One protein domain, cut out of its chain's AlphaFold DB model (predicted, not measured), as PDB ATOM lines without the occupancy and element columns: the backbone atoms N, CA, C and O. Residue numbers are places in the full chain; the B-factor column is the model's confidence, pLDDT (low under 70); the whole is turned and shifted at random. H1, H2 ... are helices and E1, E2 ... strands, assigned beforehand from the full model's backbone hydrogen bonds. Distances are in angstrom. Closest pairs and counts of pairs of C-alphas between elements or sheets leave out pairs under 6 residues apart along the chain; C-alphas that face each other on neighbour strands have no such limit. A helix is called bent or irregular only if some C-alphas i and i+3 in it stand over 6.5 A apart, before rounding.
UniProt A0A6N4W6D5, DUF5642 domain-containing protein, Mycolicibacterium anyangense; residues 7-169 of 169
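This is residues 7 to 169 of the 169 residues of the protein "DUF5642 domain-containing protein" of Mycolicibacterium anyangense (UniProt A0A6N4W6D5). One large antiparallel sheet of nine strands, twisted and curled like part of a barrel, wraps round the short helix H2 in its hollow, while the long helix H4 packs on the opposite face, over E9 and E8. The long E7 and E8 hairpin runs along the longest dimension. The printed part has 163 residues, with four named helices and nine named strands in the order E1 H1 E2 H2 E3 E4 H3 E5 E6 E7 E8 E9 H4; across the sheet the order is E1 E3 E4 E9 E8 E7 E6 E5 E2. The class is mixed, helices and strands, and the whole is compact, with a radius of gyration of the C-alphas of 15.1 A and spans of 51 by 35 by 30 A.

Across the sheet stand E1, residues 7 to 11, beginning at C-alpha 7 (-36.261, -19.273, -22.083); E3, residues 47 to 53, 20.4 A; E4, 56 to 64, 26.0 A; E9, 134 to 142, 25.9 A; E8, 119 to 131, 38.8 A; E7, 102 to 113, 35.9 A; E6, 86 to 93, 22.0 A; E5, 78 to 83, 17.4 A; and E2, 27 to 29. The helices are H1, residues 16 to 19; H2, 31 to 37; H3, 70 to 75; and H4, 153 to 168, 22.8 A, ending at C-alpha 168 (-23.305, -37.188, -19.056).

E5 E6 E7 E8 E9 form a meander, each strand the antiparallel neighbour of the one before. N 106 and O 126 of the E7 and E8 hairpin are 2.8 A apart, within hydrogen-bond range, as are N 129 and O 136 of the E8 and E9 hairpin, at 2.8 A. E4 and E9 are antiparallel at 165 degrees, with N 59 and O 139 at 2.8 A. The edge strands are E1, with N 10 and O 48 of E3 at 2.9 A, and E2, with N 29 and O 80 of E5 at 2.8 A. With H4 on one face and H2 on the other, the sheet makes three layers, helices on both faces. H4 has a height over the sheet of 8.5 A; the closest C-alphas of H4 and E9 are those of Leu 160 and Val 138, 5.9 A apart. H2 is irregular, with C-alphas 32 and 35 7.0 A apart; its closest C-alpha to E2 is that of Gly 34, 5.3 A from Ala 28. H1 only grazes the sheet with residues 16 to 19. H3 is only just not on it, with 4 pairs of C-alphas within 10 A. Every O i to N i+4 pair is within hydrogen-bond range in H3 and H4; H2 has 0 of 3, with 3 of 4 O i to N i+3 pairs within range, and H1 is too short for an O i to N i+4 pair.

The C-alphas farthest apart, those of Ser 116 and Gly 169, are 51.8 A apart. The printed part has no cut and no long link. Its mean pLDDT is 94.9, and no printed residue is under 70.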
ATOM      1  N   ILE A   7     -36.636 -17.958 -21.551       98.00
ATOM      2  CA  ILE A   7     -36.261 -19.273 -22.083       98.00
ATOM      3  C   ILE A   7     -37.401 -19.829 -22.935       98.00
ATOM      4  O   ILE A   7     -38.554 -19.822 -22.505       98.00
ATOM      5  N   ALA A   8     -37.062 -20.364 -24.106       97.94
ATOM      6  CA  ALA A   8     -37.994 -21.063 -24.983       97.94
ATOM      7  C   ALA A   8     -37.371 -22.346 -25.540       97.94
ATOM      8  O   ALA A   8     -36.184 -22.368 -25.875       97.94
ATOM      9  N   ASP A   9     -38.182 -23.394 -25.672       97.75
ATOM     10  CA  ASP A   9     -37.744 -24.671 -26.232       97.75
ATOM     11  C   ASP A   9     -37.371 -24.539 -27.713       97.75
ATOM     12  O   ASP A   9     -37.996 -23.803 -28.481       97.75
ATOM     13  N   VAL A  10     -36.358 -25.301 -28.117       95.88
ATOM     14  CA  VAL A  10     -35.930 -25.459 -29.506       95.88
ATOM     15  C   VAL A  10     -36.037 -26.941 -29.846       95.88
ATOM     16  O   VAL A  10     -35.421 -27.769 -29.180       95.88
ATOM     17  N   VAL A  11     -36.838 -27.288 -30.855       94.00
ATOM     18  CA  VAL A  11     -37.115 -28.684 -31.238       94.00
ATOM     19  C   VAL A  11     -37.212 -28.848 -32.754       94.00
ATOM     20  O   VAL A  11     -37.748 -27.980 -33.445       94.00
ATOM     21  N   GLY A  12     -36.754 -29.994 -33.254       92.62
ATOM     22  CA  GLY A  12     -36.753 -30.335 -34.677       92.62
ATOM     23  C   GLY A  12     -35.493 -29.850 -35.398       92.62
ATOM     24  O   GLY A  12     -34.536 -29.459 -34.736       92.62
ATOM     25  N   PRO A  13     -35.474 -29.863 -36.744       92.69
ATOM     26  CA  PRO A  13     -34.317 -29.419 -37.515       92.69
ATOM     27  C   PRO A  13     -33.927 -27.975 -37.183       92.69
ATOM     28  O   PRO A  13     -34.729 -27.050 -37.340       92.69
ATOM     29  N   VAL A  14     -32.686 -27.788 -36.734       93.69
ATOM     30  CA  VAL A  14     -32.135 -26.493 -36.317       93.69
ATOM     31  C   VAL A  14     -30.850 -26.227 -37.083       93.69
ATOM     32  O   VAL A  14     -29.932 -27.038 -37.063       93.69
ATOM     33  N   SER A  15     -30.785 -25.061 -37.721       95.62
ATOM     34  CA  SER A  15     -29.594 -24.592 -38.426       95.62
ATOM     35  C   SER A  15     -28.781 -23.659 -37.529       95.62
ATOM     36  O   SER A  15     -29.299 -22.629 -37.086       95.62
ATOM     37  N   ILE A  16     -27.508 -23.987 -37.284       96.81
ATOM     38  CA  ILE A  16     -26.587 -23.093 -36.556       96.81
ATOM     39  C   ILE A  16     -26.276 -21.854 -37.405       96.81
ATOM     40  O   ILE A  16     -26.381 -20.733 -36.913       96.81
ATOM     41  N   ALA A  17     -26.013 -22.030 -38.702       97.75
ATOM     42  CA  ALA A  17     -25.901 -20.920 -39.650       97.75
ATOM     43  C   ALA A  17     -27.162 -20.025 -39.652       97.75
ATOM     44  O   ALA A  17     -27.069 -18.799 -39.740       97.75
ATOM     45  N   GLY A  18     -28.337 -20.632 -39.461       96.50
ATOM     46  CA  GLY A  18     -29.610 -19.960 -39.203       96.50
ATOM     47  C   GLY A  18     -29.570 -18.986 -38.032       96.50
ATOM     48  O   GLY A  18     -30.019 -17.847 -38.157       96.50
ATOM     49  N   GLN A  19     -28.986 -19.407 -36.910       96.50
ATOM     50  CA  GLN A  19     -28.845 -18.580 -35.706       96.50
ATOM     51  C   GLN A  19     -27.934 -17.371 -35.951       96.50
ATOM     52  O   GLN A  19     -28.140 -16.315 -35.363       96.50
ATOM     53  N   TRP A  20     -26.968 -17.483 -36.864       97.31
ATOM     54  CA  TRP A  20     -26.095 -16.373 -37.265       97.31
ATOM     55  C   TRP A  20     -26.772 -15.361 -38.205       97.31
ATOM     56  O   TRP A  20     -26.179 -14.331 -38.534       97.31
ATOM     57  N   GLY A  21     -28.006 -15.637 -38.640       94.81
ATOM     58  CA  GLY A  21     -28.787 -14.781 -39.534       94.81
ATOM     59  C   GLY A  21     -28.784 -15.211 -41.004       94.81
ATOM     60  O   GLY A  21     -29.233 -14.441 -41.856       94.81
ATOM     61  N   PHE A  22     -28.300 -16.415 -41.331       96.88
ATOM     62  CA  PHE A  22     -28.347 -16.952 -42.695       96.88
ATOM     63  C   PHE A  22     -29.594 -17.818 -42.917       96.88
ATOM     64  O   PHE A  22     -29.833 -18.782 -42.203       96.88
ATOM     65  N   GLY A  23     -30.402 -17.513 -43.932       94.25
ATOM     66  CA  GLY A  23     -31.571 -18.328 -44.271       94.25
ATOM     67  C   GLY A  23     -31.227 -19.622 -45.018       94.25
ATOM     68  O   GLY A  23     -30.075 -19.897 -45.353       94.25
ATOM     69  N   ALA A  24     -32.256 -20.421 -45.309       93.44
ATOM     70  CA  ALA A  24     -32.107 -21.665 -46.063       93.44
ATOM     71  C   ALA A  24     -31.475 -21.423 -47.446       93.44
ATOM     72  O   ALA A  24     -31.913 -20.548 -48.190       93.44
ATOM     73  N   GLY A  25     -30.476 -22.233 -47.810       94.56
ATOM     74  CA  GLY A  25     -29.739 -22.083 -49.071       94.56
ATOM     75  C   GLY A  25     -28.544 -21.130 -48.998       94.56
ATOM     76  O   GLY A  25     -28.059 -20.688 -50.039       94.56
ATOM     77  N   TRP A  26     -28.073 -20.805 -47.791       97.75
ATOM     78  CA  TRP A  26     -26.783 -20.151 -47.597       97.75
ATOM     79  C   TRP A  26     -25.635 -20.956 -48.228       97.75
ATOM     80  O   TRP A  26     -25.727 -22.171 -48.413       97.75
ATOM     81  N   THR A  27     -24.541 -20.276 -48.559       98.44
ATOM     82  CA  THR A  27     -23.327 -20.890 -49.113       98.44
ATOM     83  C   THR A  27     -22.104 -20.561 -48.266       98.44
ATOM     84  O   THR A  27     -22.086 -19.549 -47.567       98.44
ATOM     85  N   ALA A  28     -21.086 -21.420 -48.337       98.56
ATOM     86  CA  ALA A  28     -19.750 -21.174 -47.803       98.56
ATOM     87  C   ALA A  28     -18.722 -21.163 -48.940       98.56
ATOM     88  O   ALA A  28     -18.876 -21.891 -49.924       98.56
ATOM     89  N   ASP A  29     -17.673 -20.361 -48.784       98.06
ATOM     90  CA  ASP A  29     -16.520 -20.318 -49.680       98.06
ATOM     91  C   ASP A  29     -15.212 -20.473 -48.874       98.06
ATOM     92  O   ASP A  29     -14.862 -19.550 -48.127       98.06
ATOM     93  N   PRO A  30     -14.512 -21.624 -48.985       97.81
ATOM     94  CA  PRO A  30     -14.847 -22.759 -49.850       97.81
ATOM     95  C   PRO A  30     -16.055 -23.573 -49.327       97.81
ATOM     96  O   PRO A  30     -16.272 -23.645 -48.113       97.81
ATOM     97  N   PRO A  31     -16.818 -24.263 -50.206       97.62
ATOM     98  CA  PRO A  31     -17.997 -25.040 -49.796       97.62
ATOM     99  C   PRO A  31     -17.709 -26.131 -48.762       97.62
ATOM    100  O   PRO A  31     -18.583 -26.487 -47.974       97.62
ATOM    101  N   SER A  32     -16.477 -26.645 -48.740       96.38
ATOM    102  CA  SER A  32     -16.030 -27.654 -47.780       96.38
ATOM    103  C   SER A  32     -16.105 -27.186 -46.328       96.38
ATOM    104  O   SER A  32     -16.232 -28.041 -45.462       96.38
ATOM    105  N   CYS A  33     -16.077 -25.878 -46.050       98.00
ATOM    106  CA  CYS A  33     -16.166 -25.342 -44.687       98.00
ATOM    107  C   CYS A  33     -17.603 -25.247 -44.150       98.00
ATOM    108  O   CYS A  33     -17.799 -25.058 -42.951       98.00
ATOM    109  N   GLY A  34     -18.616 -25.422 -45.006       96.94
ATOM    110  CA  GLY A  34     -20.029 -25.356 -44.620       96.94
ATOM    111  C   GLY A  34     -20.425 -26.270 -43.447       96.94
ATOM    112  O   GLY A  34     -21.092 -25.791 -42.535       96.94
ATOM    113  N   PRO A  35     -19.991 -27.544 -43.393       95.81
ATOM    114  CA  PRO A  35     -20.322 -28.441 -42.285       95.81
ATOM    115  C   PRO A  35     -19.857 -27.976 -40.895       95.81
ATOM    116  O   PRO A  35     -20.438 -28.408 -39.907       95.81
ATOM    117  N   LEU A  36     -18.848 -27.097 -40.783       97.31
ATOM    118  CA  LEU A  36     -18.473 -26.504 -39.487       97.31
ATOM    119  C   LEU A  36     -19.523 -25.488 -39.014       97.31
ATOM    120  O   LEU A  36     -19.859 -25.433 -37.830       97.31
ATOM    121  N   ALA A  37     -20.072 -24.714 -39.954       97.56
ATOM    122  CA  ALA A  37     -21.119 -23.731 -39.693       97.56
ATOM    123  C   ALA A  37     -22.476 -24.366 -39.374       97.56
ATOM    124  O   ALA A  37     -23.305 -23.737 -38.722       97.56
ATOM    125  N   ASP A  38     -22.724 -25.582 -39.860       96.81
ATOM    126  CA  ASP A  38     -23.996 -26.269 -39.670       96.81
ATOM    127  C   ASP A  38     -23.805 -27.798 -39.716       96.81
ATOM    128  O   ASP A  38     -23.940 -28.420 -40.774       96.81
ATOM    129  N   PRO A  39     -23.438 -28.426 -38.585       96.38
ATOM    130  CA  PRO A  39     -23.056 -29.836 -38.547       96.38
ATOM    131  C   PRO A  39     -24.244 -30.804 -38.640       96.38
ATOM    132  O   PRO A  39     -24.045 -31.963 -39.000       96.38
ATOM    133  N   ALA A  40     -25.468 -30.356 -38.334       95.00
ATOM    134  CA  ALA A  40     -26.663 -31.209 -38.288       95.00
ATOM    135  C   ALA A  40     -27.978 -30.518 -38.739       95.00
ATOM    136  O   ALA A  40     -29.011 -30.691 -38.090       95.00
ATOM    137  N   PRO A  41     -28.011 -29.768 -39.861       91.06
ATOM    138  CA  PRO A  41     -29.148 -28.912 -40.236       91.06
ATOM    139  C   PRO A  41     -30.478 -29.640 -40.463       91.06
ATOM    140  O   PRO A  41     -31.534 -29.009 -40.491       91.06
ATOM    141  N   ALA A  42     -30.433 -30.951 -40.698       92.19
ATOM    142  CA  ALA A  42     -31.584 -31.762 -41.078       92.19
ATOM    143  C   ALA A  42     -31.992 -32.789 -40.010       92.19
ATOM    144  O   ALA A  42     -32.883 -33.594 -40.282       92.19
ATOM    145  N   ASP A  43     -31.358 -32.797 -38.833       96.00
ATOM    146  CA  ASP A  43     -31.689 -33.758 -37.779       96.00
ATOM    147  C   ASP A  43     -33.105 -33.493 -37.226       96.00
ATOM    148  O   ASP A  43     -33.338 -32.459 -36.592       96.00
ATOM    149  N   PRO A  44     -34.079 -34.405 -37.431       95.69
ATOM    150  CA  PRO A  44     -35.435 -34.221 -36.923       95.69
ATOM    151  C   PRO A  44     -35.528 -34.350 -35.398       95.69
ATOM    152  O   PRO A  44     -36.563 -34.005 -34.826       95.69
ATOM    153  N   HIS A  45     -34.485 -34.867 -34.748       95.69
ATOM    154  CA  HIS A  45     -34.413 -35.083 -33.308       95.69
ATOM    155  C   HIS A  45     -33.556 -34.044 -32.588       95.69
ATOM    156  O   HIS A  45     -33.406 -34.135 -31.367       95.69
ATOM    157  N   ALA A  46     -33.048 -33.040 -33.310       96.94
ATOM    158  CA  ALA A  46     -32.342 -31.943 -32.683       96.94
ATOM    159  C   ALA A  46     -33.249 -31.240 -31.659       96.94
ATOM    160  O   ALA A  46     -34.462 -31.076 -31.843       96.94
ATOM    161  N   SER A  47     -32.656 -30.889 -30.523       96.50
ATOM    162  CA  SER A  47     -33.386 -30.331 -29.389       96.50
ATOM    163  C   SER A  47     -32.506 -29.439 -28.529       96.50
ATOM    164  O   SER A  47     -31.279 -29.490 -28.596       96.50
ATOM    165  N   GLY A  48     -33.136 -28.615 -27.704       96.44
ATOM    166  CA  GLY A  48     -32.456 -27.764 -26.749       96.44
ATOM    167  C   GLY A  48     -33.316 -26.571 -26.373       96.44
ATOM    168  O   GLY A  48     -34.538 -26.683 -26.281       96.44
ATOM    169  N   TYR A  49     -32.689 -25.424 -26.152       98.12
ATOM    170  CA  TYR A  49     -33.400 -24.209 -25.779       98.12
ATOM    171  C   TYR A  49     -32.709 -22.962 -26.316       98.12
ATOM    172  O   TYR A  49     -31.509 -22.942 -26.589       98.12
ATOM    173  N   SER A  50     -33.490 -21.898 -26.419       98.31
ATOM    174  CA  SER A  50     -33.004 -20.537 -26.569       98.31
ATOM    175  C   SER A  50     -33.219 -19.774 -25.270       98.31
ATOM    176  O   SER A  50     -34.145 -20.066 -24.513       98.31
ATOM    177  N   ALA A  51     -32.349 -18.812 -24.996       98.12
ATOM    178  CA  ALA A  51     -32.473 -17.918 -23.863       98.12
ATOM    179  C   ALA A  51     -32.107 -16.498 -24.310       98.12
ATOM    180  O   ALA A  51     -30.976 -16.262 -24.735       98.12
ATOM    181  N   SER A  52     -33.039 -15.553 -24.217       97.44
ATOM    182  CA  SER A  52     -32.837 -14.167 -24.663       97.44
ATOM    183  C   SER A  52     -32.895 -13.195 -23.496       97.44
ATOM    184  O   SER A  52     -33.801 -13.264 -22.671       97.44
ATOM    185  N   GLY A  53     -31.955 -12.256 -23.445       95.50
ATOM    186  CA  GLY A  53     -31.921 -11.231 -22.410       95.50
ATOM    187  C   GLY A  53     -30.847 -10.184 -22.669       95.50
ATOM    188  O   GLY A  53     -30.357 -10.018 -23.792       95.50
ATOM    189  N   ARG A  54     -30.472  -9.441 -21.624       93.50
ATOM    190  CA  ARG A  54     -29.400  -8.446 -21.739       93.50
ATOM    191  C   ARG A  54     -28.074  -9.137 -22.021       93.50
ATOM    192  O   ARG A  54     -27.620  -9.947 -21.225       93.50
ATOM    193  N   GLY A  55     -27.433  -8.724 -23.109       93.62
ATOM    194  CA  GLY A  55     -26.151  -9.266 -23.545       93.62
ATOM    195  C   GLY A  55     -26.256 -10.262 -24.698       93.62
ATOM    196  O   GLY A  55     -25.220 -10.713 -25.170       93.62
ATOM    197  N   GLY A  56     -27.464 -10.558 -25.190       96.06
ATOM    198  CA  GLY A  56     -27.683 -11.312 -26.426       96.06
ATOM    199  C   GLY A  56     -28.638 -12.490 -26.266       96.06
ATOM    200  O   GLY A  56     -29.190 -12.732 -25.189       96.06
ATOM    201  N   THR A  57     -28.802 -13.237 -27.354       97.50
ATOM    202  CA  THR A  57     -29.582 -14.475 -27.395       97.50
ATOM    203  C   THR A  57     -28.644 -15.668 -27.440       97.50
ATOM    204  O   THR A  57     -27.742 -15.727 -28.268       97.50
ATOM    205  N   ILE A  58     -28.871 -16.628 -26.554       98.44
ATOM    206  CA  ILE A  58     -28.141 -17.888 -26.493       98.44
ATOM    207  C   ILE A  58     -29.015 -18.983 -27.087       98.44
ATOM    208  O   ILE A  58     -30.206 -19.048 -26.794       98.44
ATOM    209  N   TYR A  59     -28.410 -19.883 -27.845       98.56
ATOM    210  CA  TYR A  59     -28.979 -21.160 -28.241       98.56
ATOM    211  C   TYR A  59     -28.101 -22.266 -27.676       98.56
ATOM    212  O   TYR A  59     -26.882 -22.208 -27.810       98.56
ATOM    213  N   VAL A  60     -28.713 -23.270 -27.059       98.44
ATOM    214  CA  VAL A  60     -28.068 -24.539 -26.719       98.44
ATOM    215  C   VAL A  60     -28.802 -25.614 -27.491       98.44
ATOM    216  O   VAL A  60     -30.011 -25.752 -27.324       98.44
ATOM    217  N   VAL A  61     -28.094 -26.340 -28.347       98.38
ATOM    218  CA  VAL A  61     -28.667 -27.344 -29.245       98.38
ATOM    219  C   VAL A  61     -27.864 -28.628 -29.136       98.38
ATOM    220  O   VAL A  61     -26.637 -28.598 -29.122       98.38
ATOM    221  N   VAL A  62     -28.559 -29.755 -29.083       97.94
ATOM    222  CA  VAL A  62     -28.003 -31.097 -29.220       97.94
ATOM    223  C   VAL A  62     -28.582 -31.707 -30.486       97.94
ATOM    224  O   VAL A  62     -29.797 -31.656 -30.683       97.94
ATOM    225  N   ALA A  63     -27.728 -32.267 -31.333       97.88
ATOM    226  CA  ALA A  63     -28.123 -32.910 -32.582       97.88
ATOM    227  C   ALA A  63     -27.176 -34.071 -32.924       97.88
ATOM    228  O   ALA A  63     -26.065 -34.144 -32.396       97.88
ATOM    229  N   ALA A  64     -27.593 -34.969 -33.811       97.00
ATOM    230  CA  ALA A  64     -26.767 -36.060 -34.317       97.00
ATOM    231  C   ALA A  64     -25.728 -35.542 -35.328       97.00
ATOM    232  O   ALA A  64     -26.085 -35.061 -36.405       97.00
ATOM    233  N   ALA A  65     -24.444 -35.657 -34.985       96.69
ATOM    234  CA  ALA A  65     -23.325 -35.318 -35.861       96.69
ATOM    235  C   ALA A  65     -22.022 -35.970 -35.389       96.69
ATOM    236  O   ALA A  65     -21.743 -36.049 -34.191       96.69
ATOM    237  N   ASP A  66     -21.188 -36.354 -36.351       95.38
ATOM    238  CA  ASP A  66     -19.820 -36.789 -36.098       95.38
ATOM    239  C   ASP A  66     -18.862 -35.596 -36.018       95.38
ATOM    240  O   ASP A  66     -19.081 -34.547 -36.631       95.38
ATOM    241  N   ALA A  67     -17.763 -35.778 -35.284       95.62
ATOM    242  CA  ALA A  67     -16.704 -34.781 -35.215       95.62
ATOM    243  C   ALA A  67     -16.103 -34.510 -36.611       95.62
ATOM    244  O   ALA A  67     -15.873 -35.454 -37.377       95.62
ATOM    245  N   PRO A  68     -15.786 -33.246 -36.944       94.19
ATOM    246  CA  PRO A  68     -15.132 -32.927 -38.201       94.19
ATOM    247  C   PRO A  68     -13.727 -33.538 -38.249       94.19
ATOM    248  O   PRO A  68     -13.025 -33.648 -37.242       94.19
ATOM    249  N   GLY A  69     -13.283 -33.915 -39.448       89.62
ATOM    250  CA  GLY A  69     -11.920 -34.404 -39.647       89.62
ATOM    251  C   GLY A  69     -10.882 -33.311 -39.378       89.62
ATOM    252  O   GLY A  69     -11.063 -32.168 -39.788       89.62
ATOM    253  N   ALA A  70      -9.750 -33.663 -38.760       83.00
ATOM    254  CA  ALA A  70      -8.704 -32.700 -38.393       83.00
ATOM    255  C   ALA A  70      -8.161 -31.871 -39.577       83.00
ATOM    256  O   ALA A  70      -7.824 -30.704 -39.402       83.00
ATOM    257  N   GLY A  71      -8.114 -32.448 -40.787       88.31
ATOM    258  CA  GLY A  71      -7.719 -31.714 -41.997       88.31
ATOM    259  C   GLY A  71      -8.654 -30.544 -42.313       88.31
ATOM    260  O   GLY A  71      -8.186 -29.470 -42.668       88.31
ATOM    261  N   LEU A  72      -9.959 -30.710 -42.067       90.94
ATOM    262  CA  LEU A  72     -10.950 -29.663 -42.311       90.94
ATOM    263  C   LEU A  72     -10.723 -28.442 -41.414       90.94
ATOM    264  O   LEU A  72     -10.844 -27.315 -41.876       90.94
ATOM    265  N   LEU A  73     -10.358 -28.656 -40.146       91.00
ATOM    266  CA  LEU A  73     -10.065 -27.561 -39.216       91.00
ATOM    267  C   LEU A  73      -8.826 -26.764 -39.646       91.00
ATOM    268  O   LEU A  73      -8.802 -25.546 -39.503       91.00
ATOM    269  N   GLY A  74      -7.816 -27.436 -40.210       89.06
ATOM    270  CA  GLY A  74      -6.639 -26.772 -40.774       89.06
ATOM    271  C   GLY A  74      -6.951 -25.970 -42.040       89.06
ATOM    272  O   GLY A  74      -6.435 -24.867 -42.209       89.06
ATOM    273  N   ASP A  75      -7.824 -26.497 -42.898       92.44
ATOM    274  CA  ASP A  75      -8.179 -25.875 -44.179       92.44
ATOM    275  C   ASP A  75      -9.200 -24.728 -44.030       92.44
ATOM    276  O   ASP A  75      -9.250 -23.830 -44.871       92.44
ATOM    277  N   CYS A  76      -9.995 -24.728 -42.955       97.06
ATOM    278  CA  CYS A  76     -11.100 -23.795 -42.718       97.06
ATOM    279  C   CYS A  76     -10.838 -22.785 -41.592       97.06
ATOM    280  O   CYS A  76     -11.771 -22.372 -40.913       97.06
ATOM    281  N   GLY A  77      -9.590 -22.344 -41.393       96.75
ATOM    282  CA  GLY A  77      -9.260 -21.344 -40.362       96.75
ATOM    283  C   GLY A  77     -10.076 -20.044 -40.461       96.75
ATOM    284  O   GLY A  77     -10.407 -19.435 -39.445       96.75
ATOM    285  N   GLN A  78     -10.439 -19.643 -41.682       98.12
ATOM    286  CA  GLN A  78     -11.364 -18.549 -41.970       98.12
ATOM    287  C   GLN A  78     -12.070 -18.817 -43.304       98.12
ATOM    288  O   GLN A  78     -11.421 -19.212 -44.271       98.12
ATOM    289  N   TRP A  79     -13.377 -18.559 -43.385       98.69
ATOM    290  CA  TRP A  79     -14.141 -18.674 -44.633       98.69
ATOM    291  C   TRP A  79     -15.250 -17.626 -44.722       98.69
ATOM    292  O   TRP A  79     -15.620 -16.986 -43.735       98.69
ATOM    293  N   SER A  80     -15.773 -17.431 -45.932       98.56
ATOM    294  CA  SER A  80     -16.895 -16.520 -46.178       98.56
ATOM    295  C   SER A  80     -18.207 -17.283 -46.296       98.56
ATOM    296  O   SER A  80     -18.233 -18.410 -46.787       98.56
ATOM    297  N   MET A  81     -19.302 -16.652 -45.883       98.62
ATOM    298  CA  MET A  81     -20.662 -17.155 -46.055       98.62
ATOM    299  C   MET A  81     -21.562 -16.110 -46.707       98.62
ATOM    300  O   MET A  81     -21.364 -14.905 -46.521       98.62
ATOM    301  N   ALA A  82     -22.570 -16.561 -47.451       98.31
ATOM    302  CA  ALA A  82     -23.532 -15.681 -48.106       98.31
ATOM    303  C   ALA A  82     -24.951 -16.265 -48.120       98.31
ATOM    304  O   ALA A  82     -25.140 -17.471 -48.262       98.31
ATOM    305  N   PHE A  83     -25.954 -15.392 -48.015       97.12
ATOM    306  CA  PHE A  83     -27.370 -15.696 -48.226       97.12
ATOM    307  C   PHE A  83     -28.130 -14.414 -48.582       97.12
ATOM    308  O   PHE A  83     -28.179 -13.486 -47.776       97.12
ATOM    309  N   GLY A  84     -28.761 -14.355 -49.757       94.12
ATOM    310  CA  GLY A  84     -29.491 -13.156 -50.187       94.12
ATOM    311  C   GLY A  84     -28.606 -11.904 -50.132       94.12
ATOM    312  O   GLY A  84     -27.587 -11.839 -50.815       94.12
ATOM    313  N   HIS A  85     -28.984 -10.930 -49.299       93.44
ATOM    314  CA  HIS A  85     -28.215  -9.698 -49.067       93.44
ATOM    315  C   HIS A  85     -27.306  -9.739 -47.829       93.44
ATOM    316  O   HIS A  85     -26.713  -8.721 -47.465       93.44
ATOM    317  N   THR A  86     -27.212 -10.897 -47.176       95.75
ATOM    318  CA  THR A  86     -26.370 -11.134 -46.007       95.75
ATOM    319  C   THR A  86     -25.062 -11.780 -46.442       95.75
ATOM    320  O   THR A  86     -25.051 -12.798 -47.137       95.75
ATOM    321  N   THR A  87     -23.950 -11.217 -45.989       97.75
ATOM    322  CA  THR A  87     -22.620 -11.836 -46.064       97.75
ATOM    323  C   THR A  87     -22.065 -11.992 -44.661       97.75
ATOM    324  O   THR A  87     -22.449 -11.245 -43.761       97.75
ATOM    325  N   GLY A  88     -21.157 -12.935 -44.452       97.94
ATOM    326  CA  GLY A  88     -20.408 -13.005 -43.207       97.94
ATOM    327  C   GLY A  88     -19.041 -13.630 -43.376       97.94
ATOM    328  O   GLY A  88     -18.778 -14.342 -44.340       97.94
ATOM    329  N   THR A  89     -18.166 -13.318 -42.432       98.56
ATOM    330  CA  THR A  89     -16.838 -13.923 -42.313       98.56
ATOM    331  C   THR A  89     -16.824 -14.743 -41.042       98.56
ATOM    332  O   THR A  89     -17.112 -14.200 -39.975       98.56
ATOM    333  N   VAL A  90     -16.515 -16.030 -41.168       98.62
ATOM    334  CA  VAL A  90     -16.353 -16.943 -40.039       98.62
ATOM    335  C   VAL A  90     -14.869 -17.170 -39.805       98.62
ATOM    336  O   VAL A  90     -14.115 -17.353 -40.760       98.62
ATOM    337  N   VAL A  91     -14.457 -17.162 -38.542       98.50
ATOM    338  CA  VAL A  91     -13.078 -17.402 -38.110       98.50
ATOM    339  C   VAL A  91     -13.094 -18.470 -37.022       98.50
ATOM    340  O   VAL A  91     -13.873 -18.355 -36.070       98.50
ATOM    341  N   LEU A  92     -12.238 -19.487 -37.148       97.75
ATOM    342  CA  LEU A  92     -12.007 -20.442 -36.064       97.75
ATOM    343  C   LEU A  92     -11.319 -19.742 -34.890       97.75
ATOM    344  O   LEU A  92     -10.360 -18.993 -35.068       97.75
ATOM    345  N   ALA A  93     -11.812 -20.008 -33.689       96.12
ATOM    346  CA  ALA A  93     -11.220 -19.562 -32.437       96.12
ATOM    347  C   ALA A  93     -10.621 -20.756 -31.683       96.12
ATOM    348  O   ALA A  93     -10.900 -21.911 -32.016       96.12
ATOM    349  N   ASP A  94      -9.822 -20.474 -30.654       94.50
ATOM    350  CA  ASP A  94      -9.354 -21.508 -29.733       94.50
ATOM    351  C   ASP A  94     -10.571 -22.142 -29.044       94.50
ATOM    352  O   ASP A  94     -11.320 -21.434 -28.366       94.50
ATOM    353  N   PRO A  95     -10.821 -23.448 -29.232       93.88
ATOM    354  CA  PRO A  95     -11.992 -24.069 -28.651       93.88
ATOM    355  C   PRO A  95     -11.767 -24.372 -27.166       93.88
ATOM    356  O   PRO A  95     -10.643 -24.695 -26.761       93.88
ATOM    357  N   PRO A  96     -12.828 -24.346 -26.341       93.75
ATOM    358  CA  PRO A  96     -12.699 -24.740 -24.951       93.75
ATOM    359  C   PRO A  96     -12.328 -26.226 -24.857       93.75
ATOM    360  O   PRO A  96     -12.836 -27.045 -25.636       93.75
ATOM    361  N   PRO A  97     -11.469 -26.616 -23.904       95.19
ATOM    362  CA  PRO A  97     -11.249 -28.023 -23.625       95.19
ATOM    363  C   PRO A  97     -12.526 -28.626 -23.028       95.19
ATOM    364  O   PRO A  97     -13.129 -28.052 -22.122       95.19
ATOM    365  N   VAL A  98     -12.914 -29.796 -23.528       96.38
ATOM    366  CA  VAL A  98     -13.987 -30.623 -22.967       96.38
ATOM    367  C   VAL A  98     -13.480 -32.060 -22.920       96.38
ATOM    368  O   VAL A  98     -13.152 -32.647 -23.952       96.38
ATOM    369  N   ASP A  99     -13.402 -32.642 -21.723       91.31
ATOM    370  CA  ASP A  99     -12.833 -33.980 -21.534       91.31
ATOM    371  C   ASP A  99     -13.555 -35.023 -22.395       91.31
ATOM    372  O   ASP A  99     -14.780 -35.146 -22.341       91.31
ATOM    373  N   GLY A 100     -12.799 -35.795 -23.179       91.38
ATOM    374  CA  GLY A 100     -13.338 -36.872 -24.015       91.38
ATOM    375  C   GLY A 100     -14.233 -36.416 -25.174       91.38
ATOM    376  O   GLY A 100     -14.970 -37.241 -25.703       91.38
ATOM    377  N   ALA A 101     -14.202 -35.136 -25.556       96.50
ATOM    378  CA  ALA A 101     -14.935 -34.609 -26.704       96.50
ATOM    379  C   ALA A 101     -14.000 -33.830 -27.640       96.50
ATOM    380  O   ALA A 101     -13.074 -33.156 -27.190       96.50
ATOM    381  N   ALA A 102     -14.251 -33.903 -28.947       96.56
ATOM    382  CA  ALA A 102     -13.625 -32.985 -29.895       96.56
ATOM    383  C   ALA A 102     -14.372 -31.649 -29.854       96.56
ATOM    384  O   ALA A 102     -15.602 -31.652 -29.804       96.56
ATOM    385  N   THR A 103     -13.659 -30.524 -29.884       97.56
ATOM    386  CA  THR A 103     -14.278 -29.198 -29.792       97.56
ATOM    387  C   THR A 103     -13.897 -28.288 -30.951       97.56
ATOM    388  O   THR A 103     -12.800 -28.366 -31.501       97.56
ATOM    389  N   VAL A 104     -14.844 -27.435 -31.337       97.94
ATOM    390  CA  VAL A 104     -14.686 -26.410 -32.376       97.94
ATOM    391  C   VAL A 104     -15.301 -25.123 -31.855       97.94
ATOM    392  O   VAL A 104     -16.413 -25.146 -31.335       97.94
ATOM    393  N   ALA A 105     -14.603 -24.003 -32.003       98.06
ATOM    394  CA  ALA A 105     -15.142 -22.688 -31.703       98.06
ATOM    395  C   ALA A 105     -15.012 -21.781 -32.921       98.06
ATOM    396  O   ALA A 105     -14.042 -21.851 -33.676       98.06
ATOM    397  N   MET A 106     -16.018 -20.943 -33.120       98.44
ATOM    398  CA  MET A 106     -16.128 -20.035 -34.247       98.44
ATOM    399  C   MET A 106     -16.650 -18.690 -33.777       98.44
ATOM    400  O   MET A 106     -17.510 -18.605 -32.900       98.44
ATOM    401  N   THR A 107     -16.193 -17.639 -34.440       98.25
ATOM    402  CA  THR A 107     -16.865 -16.343 -34.423       98.25
ATOM    403  C   THR A 107     -17.296 -15.992 -35.830       98.25
ATOM    404  O   THR A 107     -16.616 -16.335 -36.797       98.25
ATOM    405  N   VAL A 108     -18.429 -15.313 -35.952       98.19
ATOM    406  CA  VAL A 108     -18.916 -14.799 -37.225       98.19
ATOM    407  C   VAL A 108     -19.344 -13.354 -37.066       98.19
ATOM    408  O   VAL A 108     -20.033 -12.989 -36.114       98.19
ATOM    409  N   THR A 109     -18.946 -12.528 -38.024       97.50
ATOM    410  CA  THR A 109     -19.503 -11.188 -38.214       97.50
ATOM    411  C   THR A 109     -20.309 -11.186 -39.497       97.50
ATOM    412  O   THR A 109     -19.779 -11.565 -40.547       97.50
ATOM    413  N   THR A 110     -21.564 -10.759 -39.423       96.88
ATOM    414  CA  THR A 110     -22.468 -10.679 -40.569       96.88
ATOM    415  C   THR A 110     -22.799  -9.234 -40.910       96.88
ATOM    416  O   THR A 110     -22.811  -8.353 -40.052       96.88
ATOM    417  N   ARG A 111     -23.061  -8.994 -42.191       94.56
ATOM    418  CA  ARG A 111     -23.500  -7.713 -42.733       94.56
ATOM    419  C   ARG A 111     -24.636  -7.959 -43.705       94.56
ATOM    420  O   ARG A 111     -24.455  -8.674 -44.693       94.56
ATOM    421  N   THR A 112     -25.762  -7.312 -43.450       91.81
ATOM    422  CA  THR A 112     -26.939  -7.312 -44.316       91.81
ATOM    423  C   THR A 112     -27.144  -5.915 -44.868       91.81
ATOM    424  O   THR A 112     -27.252  -4.962 -44.099       91.81
ATOM    425  N   VAL A 113     -27.214  -5.784 -46.190       89.88
ATOM    426  CA  VAL A 113     -27.496  -4.505 -46.858       89.88
ATOM    427  C   VAL A 113     -28.909  -4.551 -47.427       89.88
ATOM    428  O   VAL A 113     -29.209  -5.405 -48.256       89.88
ATOM    429  N   VAL A 114     -29.795  -3.654 -46.997       87.06
ATOM    430  CA  VAL A 114     -31.152  -3.564 -47.568       87.06
ATOM    431  C   VAL A 114     -31.173  -2.654 -48.799       87.06
ATOM    432  O   VAL A 114     -30.253  -1.871 -49.021       87.06
ATOM    433  N   GLU A 115     -32.241  -2.716 -49.597       80.56
ATOM    434  CA  GLU A 115     -32.368  -1.973 -50.867       80.56
ATOM    435  C   GLU A 115     -32.201  -0.449 -50.724       80.56
ATOM    436  O   GLU A 115     -31.739   0.215 -51.650       80.56
ATOM    437  N   SER A 116     -32.524   0.114 -49.554       83.44
ATOM    438  CA  SER A 116     -32.315   1.536 -49.251       83.44
ATOM    439  C   SER A 116     -30.850   1.914 -48.999       83.44
ATOM    440  O   SER A 116     -30.564   3.083 -48.751       83.44
ATOM    441  N   GLY A 117     -29.934   0.940 -49.006       78.38
ATOM    442  CA  GLY A 117     -28.526   1.098 -48.644       78.38
ATOM    443  C   GLY A 117     -28.259   1.091 -47.136       78.38
ATOM    444  O   GLY A 117     -27.117   1.285 -46.732       78.38
ATOM    445  N   SER A 118     -29.282   0.881 -46.297       82.81
ATOM    446  CA  SER A 118     -29.081   0.731 -44.852       82.81
ATOM    447  C   SER A 118     -28.409  -0.605 -44.548       82.81
ATOM    448  O   SER A 118     -28.655  -1.604 -45.226       82.81
ATOM    449  N   GLU A 119     -27.581  -0.627 -43.508       85.56
ATOM    450  CA  GLU A 119     -26.786  -1.799 -43.153       85.56
ATOM    451  C   GLU A 119     -27.098  -2.251 -41.733       85.56
ATOM    452  O   GLU A 119     -27.139  -1.442 -40.805       85.56
ATOM    453  N   THR A 120     -27.294  -3.555 -41.575       87.38
ATOM    454  CA  THR A 120     -27.392  -4.217 -40.276       87.38
ATOM    455  C   THR A 120     -26.169  -5.099 -40.105       87.38
ATOM    456  O   THR A 120     -25.887  -5.938 -40.960       87.38
ATOM    457  N   ASN A 121     -25.450  -4.910 -39.002       91.31
ATOM    458  CA  ASN A 121     -24.330  -5.765 -38.630       91.31
ATOM    459  C   ASN A 121     -24.786  -6.736 -37.544       91.31
ATOM    460  O   ASN A 121     -25.517  -6.344 -36.637       91.31
ATOM    461  N   GLY A 122     -24.342  -7.981 -37.630       92.50
ATOM    462  CA  GLY A 122     -24.561  -9.000 -36.615       92.50
ATOM    463  C   GLY A 122     -23.244  -9.620 -36.178       92.50
ATOM    464  O   GLY A 122     -22.246  -9.584 -36.904       92.50
ATOM    465  N   GLN A 123     -23.239 -10.198 -34.983       96.75
ATOM    466  CA  GLN A 123     -22.108 -10.962 -34.485       96.75
ATOM    467  C   GLN A 123     -22.597 -12.185 -33.720       96.75
ATOM    468  O   GLN A 123     -23.522 -12.088 -32.912       96.75
ATOM    469  N   ALA A 124     -21.945 -13.325 -33.933       98.00
ATOM    470  CA  ALA A 124     -22.158 -14.500 -33.108       98.00
ATOM    471  C   ALA A 124     -20.848 -15.206 -32.745       98.00
ATOM    472  O   ALA A 124     -19.859 -15.137 -33.476       98.00
ATOM    473  N   ALA A 125     -20.863 -15.880 -31.600       98.38
ATOM    474  CA  ALA A 125     -19.833 -16.810 -31.161       98.38
ATOM    475  C   ALA A 125     -20.482 -18.174 -30.930       98.38
ATOM    476  O   ALA A 125     -21.515 -18.256 -30.266       98.38
ATOM    477  N   THR A 126     -19.891 -19.233 -31.469       98.69
ATOM    478  CA  THR A 126     -20.403 -20.597 -31.336       98.69
ATOM    479  C   THR A 126     -19.292 -21.521 -30.874       98.69
ATOM    480  O   THR A 126     -18.230 -21.542 -31.489       98.69
ATOM    481  N   ALA A 127     -19.556 -22.323 -29.846       98.62
ATOM    482  CA  ALA A 127     -18.702 -23.434 -29.442       98.62
ATOM    483  C   ALA A 127     -19.470 -24.755 -29.577       98.62
ATOM    484  O   ALA A 127     -20.654 -24.839 -29.250       98.62
ATOM    485  N   GLN A 128     -18.794 -25.782 -30.078       98.62
ATOM    486  CA  GLN A 128     -19.338 -27.105 -30.356       98.62
ATOM    487  C   GLN A 128     -18.493 -28.163 -29.645       98.62
ATOM    488  O   GLN A 128     -17.266 -28.078 -29.655       98.62
ATOM    489  N   ALA A 129     -19.141 -29.170 -29.064       98.50
ATOM    490  CA  ALA A 129     -18.506 -30.365 -28.520       98.50
ATOM    491  C   ALA A 129     -19.130 -31.612 -29.143       98.50
ATOM    492  O   ALA A 129     -20.347 -31.779 -29.105       98.50
ATOM    493  N   TYR A 130     -18.290 -32.492 -29.675       97.81
ATOM    494  CA  TYR A 130     -18.693 -33.738 -30.313       97.81
ATOM    495  C   TYR A 130     -18.379 -34.923 -29.405       97.81
ATOM    496  O   TYR A 130     -17.218 -35.143 -29.045       97.81
ATOM    497  N   LEU A 131     -19.408 -35.686 -29.044       95.12
ATOM    498  CA  LEU A 131     -19.320 -36.861 -28.182       95.12
ATOM    499  C   LEU A 131     -20.397 -37.882 -28.554       95.12
ATOM    500  O   LEU A 131     -21.542 -37.516 -28.802       95.12
ATOM    501  N   ASP A 132     -20.023 -39.162 -28.596       93.06
ATOM    502  CA  ASP A 132     -20.947 -40.289 -28.786       93.06
ATOM    503  C   ASP A 132     -21.927 -40.126 -29.973       93.06
ATOM    504  O   ASP A 132     -23.114 -40.431 -29.864       93.06
ATOM    505  N   GLY A 133     -21.439 -39.609 -31.110       94.56
ATOM    506  CA  GLY A 133     -22.235 -39.386 -32.331       94.56
ATOM    507  C   GLY A 133     -23.176 -38.174 -32.280       94.56
ATOM    508  O   GLY A 133     -24.051 -38.035 -33.136       94.56
ATOM    509  N   HIS A 134     -23.017 -37.307 -31.279       96.12
ATOM    510  CA  HIS A 134     -23.784 -36.078 -31.117       96.12
ATOM    511  C   HIS A 134     -22.866 -34.860 -31.101       96.12
ATOM    512  O   HIS A 134     -21.725 -34.925 -30.643       96.12
ATOM    513  N   VAL A 135     -23.416 -33.724 -31.519       98.06
ATOM    514  CA  VAL A 135     -22.859 -32.395 -31.284       98.06
ATOM    515  C   VAL A 135     -23.724 -31.655 -30.272       98.06
ATOM    516  O   VAL A 135     -24.945 -31.599 -30.401       98.06
ATOM    517  N   VAL A 136     -23.078 -31.063 -29.273       98.31
ATOM    518  CA  VAL A 136     -23.651 -30.032 -28.408       98.31
ATOM    519  C   VAL A 136     -23.108 -28.705 -28.896       98.31
ATOM    520  O   VAL A 136     -21.898 -28.506 -28.893       98.31
ATOM    521  N   ALA A 137     -23.980 -27.801 -29.319       98.44
ATOM    522  CA  ALA A 137     -23.616 -26.476 -29.781       98.44
ATOM    523  C   ALA A 137     -24.198 -25.412 -28.856       98.44
ATOM    524  O   ALA A 137     -25.385 -25.440 -28.528       98.44
ATOM    525  N   VAL A 138     -23.363 -24.454 -28.472       98.75
ATOM    526  CA  VAL A 138     -23.781 -23.226 -27.805       98.75
ATOM    527  C   VAL A 138     -23.470 -22.063 -28.730       98.75
ATOM    528  O   VAL A 138     -22.309 -21.853 -29.064       98.75
ATOM    529  N   THR A 139     -24.487 -21.305 -29.125       98.69
ATOM    530  CA  THR A 139     -24.344 -20.098 -29.950       98.69
ATOM    531  C   THR A 139     -24.826 -18.893 -29.166       98.69
ATOM    532  O   THR A 139     -25.950 -18.890 -28.678       98.69
ATOM    533  N   LEU A 140     -24.012 -17.851 -29.091       98.44
ATOM    534  CA  LEU A 140     -24.388 -16.534 -28.603       98.44
ATOM    535  C   LEU A 140     -24.494 -15.582 -29.791       98.44
ATOM    536  O   LEU A 140     -23.513 -15.376 -30.496       98.44
ATOM    537  N   VAL A 141     -25.660 -14.970 -29.973       97.75
ATOM    538  CA  VAL A 141     -25.918 -13.916 -30.958       97.75
ATOM    539  C   VAL A 141     -25.998 -12.578 -30.236       97.75
ATOM    540  O   VAL A 141     -26.733 -12.424 -29.259       97.75
ATOM    541  N   THR A 142     -25.251 -11.598 -30.730       95.56
ATOM    542  CA  THR A 142     -25.157 -10.251 -30.161       95.56
ATOM    543  C   THR A 142     -25.383  -9.199 -31.237       95.56
ATOM    544  O   THR A 142     -25.044  -9.397 -32.405       95.56
ATOM    545  N   ASP A 143     -25.954  -8.071 -30.824       89.00
ATOM    546  CA  ASP A 143     -26.071  -6.875 -31.650       89.00
ATOM    547  C   ASP A 143     -24.968  -5.881 -31.240       89.00
ATOM    548  O   ASP A 143     -25.023  -5.353 -30.122       89.00
ATOM    549  N   PRO A 144     -23.981  -5.598 -32.113       83.19
ATOM    550  CA  PRO A 144     -22.936  -4.611 -31.844       83.19
ATOM    551  C   PRO A 144     -23.463  -3.198 -31.545       83.19
ATOM    552  O   PRO A 144     -22.752  -2.399 -30.938       83.19
ATOM    553  N   GLY A 145     -24.686  -2.867 -31.975       84.19
ATOM    554  CA  GLY A 145     -25.343  -1.585 -31.715       84.19
ATOM    555  C   GLY A 145     -26.099  -1.513 -30.383       84.19
ATOM    556  O   GLY A 145     -26.635  -0.453 -30.048       84.19
ATOM    557  N   SER A 146     -26.162  -2.607 -29.620       85.69
ATOM    558  CA  SER A 146     -26.903  -2.669 -28.358       85.69
ATOM    559  C   SER A 146     -26.318  -1.746 -27.284       85.69
ATOM    560  O   SER A 146     -25.106  -1.640 -27.104       85.69
ATOM    561  N   ALA A 147     -27.196  -1.119 -26.495       87.69
ATOM    562  CA  ALA A 147     -26.804  -0.298 -25.346       87.69
ATOM    563  C   ALA A 147     -26.320  -1.129 -24.139       87.69
ATOM    564  O   ALA A 147     -25.764  -0.578 -23.186       87.69
ATOM    565  N   HIS A 148     -26.563  -2.442 -24.145       87.38
ATOM    566  CA  HIS A 148     -26.120  -3.351 -23.095       87.38
ATOM    567  C   HIS A 148     -24.821  -4.052 -23.507       87.38
ATOM    568  O   HIS A 148     -24.743  -4.518 -24.643       87.38
ATOM    569  N   PRO A 149     -23.833  -4.185 -22.597       89.50
ATOM    570  CA  PRO A 149     -22.635  -4.965 -22.878       89.50
ATOM    571  C   PRO A 149     -23.004  -6.393 -23.306       89.50
ATOM    572  O   PRO A 149     -23.869  -6.997 -22.659       89.50
ATOM    573  N   PRO A 150     -22.385  -6.928 -24.370       92.75
ATOM    574  CA  PRO A 150     -22.638  -8.292 -24.801       92.75
ATOM    575  C   PRO A 150     -22.105  -9.289 -23.764       92.75
ATOM    576  O   PRO A 150     -21.138  -9.003 -23.051       92.75
ATOM    577  N   LEU A 151     -22.721 -10.471 -23.698       94.44
ATOM    578  CA  LEU A 151     -22.024 -11.647 -23.177       94.44
ATOM    579  C   LEU A 151     -20.814 -11.952 -24.077       94.44
ATOM    580  O   LEU A 151     -20.730 -11.471 -25.207       94.44
ATOM    581  N   ASP A 152     -19.871 -12.747 -23.586       92.56
ATOM    582  CA  ASP A 152     -18.635 -13.050 -24.303       92.56
ATOM    583  C   ASP A 152     -18.473 -14.548 -24.603       92.56
ATOM    584  O   ASP A 152     -19.297 -15.388 -24.234       92.56
ATOM    585  N   ALA A 153     -17.394 -14.877 -25.315       91.75
ATOM    586  CA  ALA A 153     -17.054 -16.255 -25.655       91.75
ATOM    587  C   ALA A 153     -16.765 -17.118 -24.413       91.75
ATOM    588  O   ALA A 153     -17.072 -18.303 -24.425       91.75
ATOM    589  N   VAL A 154     -16.277 -16.534 -23.311       94.69
ATOM    590  CA  VAL A 154     -16.043 -17.282 -22.062       94.69
ATOM    591  C   VAL A 154     -17.361 -17.808 -21.501       94.69
ATOM    592  O   VAL A 154     -17.439 -18.954 -21.063       94.69
ATOM    593  N   PHE A 155     -18.433 -17.012 -21.568       96.81
ATOM    594  CA  PHE A 155     -19.763 -17.487 -21.193       96.81
ATOM    595  C   PHE A 155     -20.228 -18.663 -22.072       96.81
ATOM    596  O   PHE A 155     -20.820 -19.615 -21.559       96.81
ATOM    597  N   VAL A 156     -19.969 -18.603 -23.383       98.00
ATOM    598  CA  VAL A 156     -20.295 -19.680 -24.337       98.00
ATOM    599  C   VAL A 156     -19.545 -20.965 -23.974       98.00
ATOM    600  O   VAL A 156     -20.161 -22.027 -23.881       98.00
ATOM    601  N   ASP A 157     -18.252 -20.854 -23.694       97.75
ATOM    602  CA  ASP A 157     -17.360 -21.960 -23.349       97.75
ATOM    603  C   ASP A 157     -17.738 -22.644 -22.027       97.75
ATOM    604  O   ASP A 157     -17.836 -23.876 -21.940       97.75
ATOM    605  N   ASP A 158     -18.007 -21.846 -20.990       97.44
ATOM    606  CA  ASP A 158     -18.476 -22.329 -19.690       97.44
ATOM    607  C   ASP A 158     -19.825 -23.038 -19.820       97.44
ATOM    608  O   ASP A 158     -20.081 -24.062 -19.175       97.44
ATOM    609  N   LEU A 159     -20.716 -22.487 -20.645       97.94
ATOM    610  CA  LEU A 159     -22.026 -23.068 -20.870       97.94
ATOM    611  C   LEU A 159     -21.939 -24.370 -21.668       97.94
ATOM    612  O   LEU A 159     -22.652 -25.312 -21.328       97.94
ATOM    613  N   LEU A 160     -21.061 -24.462 -22.668       98.50
ATOM    614  CA  LEU A 160     -20.823 -25.707 -23.399       98.50
ATOM    615  C   LEU A 160     -20.371 -26.816 -22.441       98.50
ATOM    616  O   LEU A 160     -20.961 -27.897 -22.432       98.50
ATOM    617  N   ASN A 161     -19.400 -26.524 -21.571       97.75
ATOM    618  CA  ASN A 161     -18.926 -27.461 -20.551       97.75
ATOM    619  C   ASN A 161     -20.051 -27.934 -19.621       97.75
ATOM    620  O   ASN A 161     -20.205 -29.132 -19.379       97.75
ATOM    621  N   ARG A 162     -20.879 -27.006 -19.125       96.69
ATOM    622  CA  ARG A 162     -22.024 -27.343 -18.263       96.69
ATOM    623  C   ARG A 162     -23.075 -28.177 -18.991       96.69
ATOM    624  O   ARG A 162     -23.610 -29.107 -18.393       96.69
ATOM    625  N   SER A 163     -23.358 -27.869 -20.255       96.62
ATOM    626  CA  SER A 163     -24.309 -28.625 -21.076       96.62
ATOM    627  C   SER A 163     -23.822 -30.052 -21.325       96.62
ATOM    628  O   SER A 163     -24.588 -30.996 -21.148       96.62
ATOM    629  N   VAL A 164     -22.539 -30.233 -21.650       96.88
ATOM    630  CA  VAL A 164     -21.939 -31.566 -21.815       96.88
ATOM    631  C   VAL A 164     -21.956 -32.350 -20.503       96.88
ATOM    632  O   VAL A 164     -22.328 -33.522 -20.499       96.88
ATOM    633  N   ALA A 165     -21.600 -31.720 -19.380       94.81
ATOM    634  CA  ALA A 165     -21.658 -32.366 -18.069       94.81
ATOM    635  C   ALA A 165     -23.085 -32.825 -17.724       94.81
ATOM    636  O   ALA A 165     -23.277 -33.963 -17.309       94.81
ATOM    637  N   ALA A 166     -24.090 -31.980 -17.975       92.06
ATOM    638  CA  ALA A 166     -25.490 -32.319 -17.734       92.06
ATOM    639  C   ALA A 166     -25.985 -33.499 -18.592       92.06
ATOM    640  O   ALA A 166     -26.787 -34.297 -18.114       92.06
ATOM    641  N   LEU A 167     -25.504 -33.638 -19.833       89.44
ATOM    642  CA  LEU A 167     -25.839 -34.780 -20.695       89.44
ATOM    643  C   LEU A 167     -25.183 -36.091 -20.242       89.44
ATOM    644  O   LEU A 167     -25.715 -37.163 -20.517       89.44
ATOM    645  N   ARG A 168     -24.035 -36.014 -19.560       89.94
ATOM    646  CA  ARG A 168     -23.305 -37.188 -19.056       89.94
ATOM    647  C   ARG A 168     -23.855 -37.729 -17.734       89.94
ATOM    648  O   ARG A 168     -23.704 -38.926 -17.490       89.94
ATOM    649  N   GLY A 169     -24.514 -36.882 -16.938       84.00
ATOM    650  CA  GLY A 169     -25.056 -37.224 -15.616       84.00
ATOM    651  C   GLY A 169     -24.137 -36.821 -14.474       84.00
ATOM    652  O   GLY A 169     -23.032 -37.398 -14.370       84.00
TER     653      GLY A 169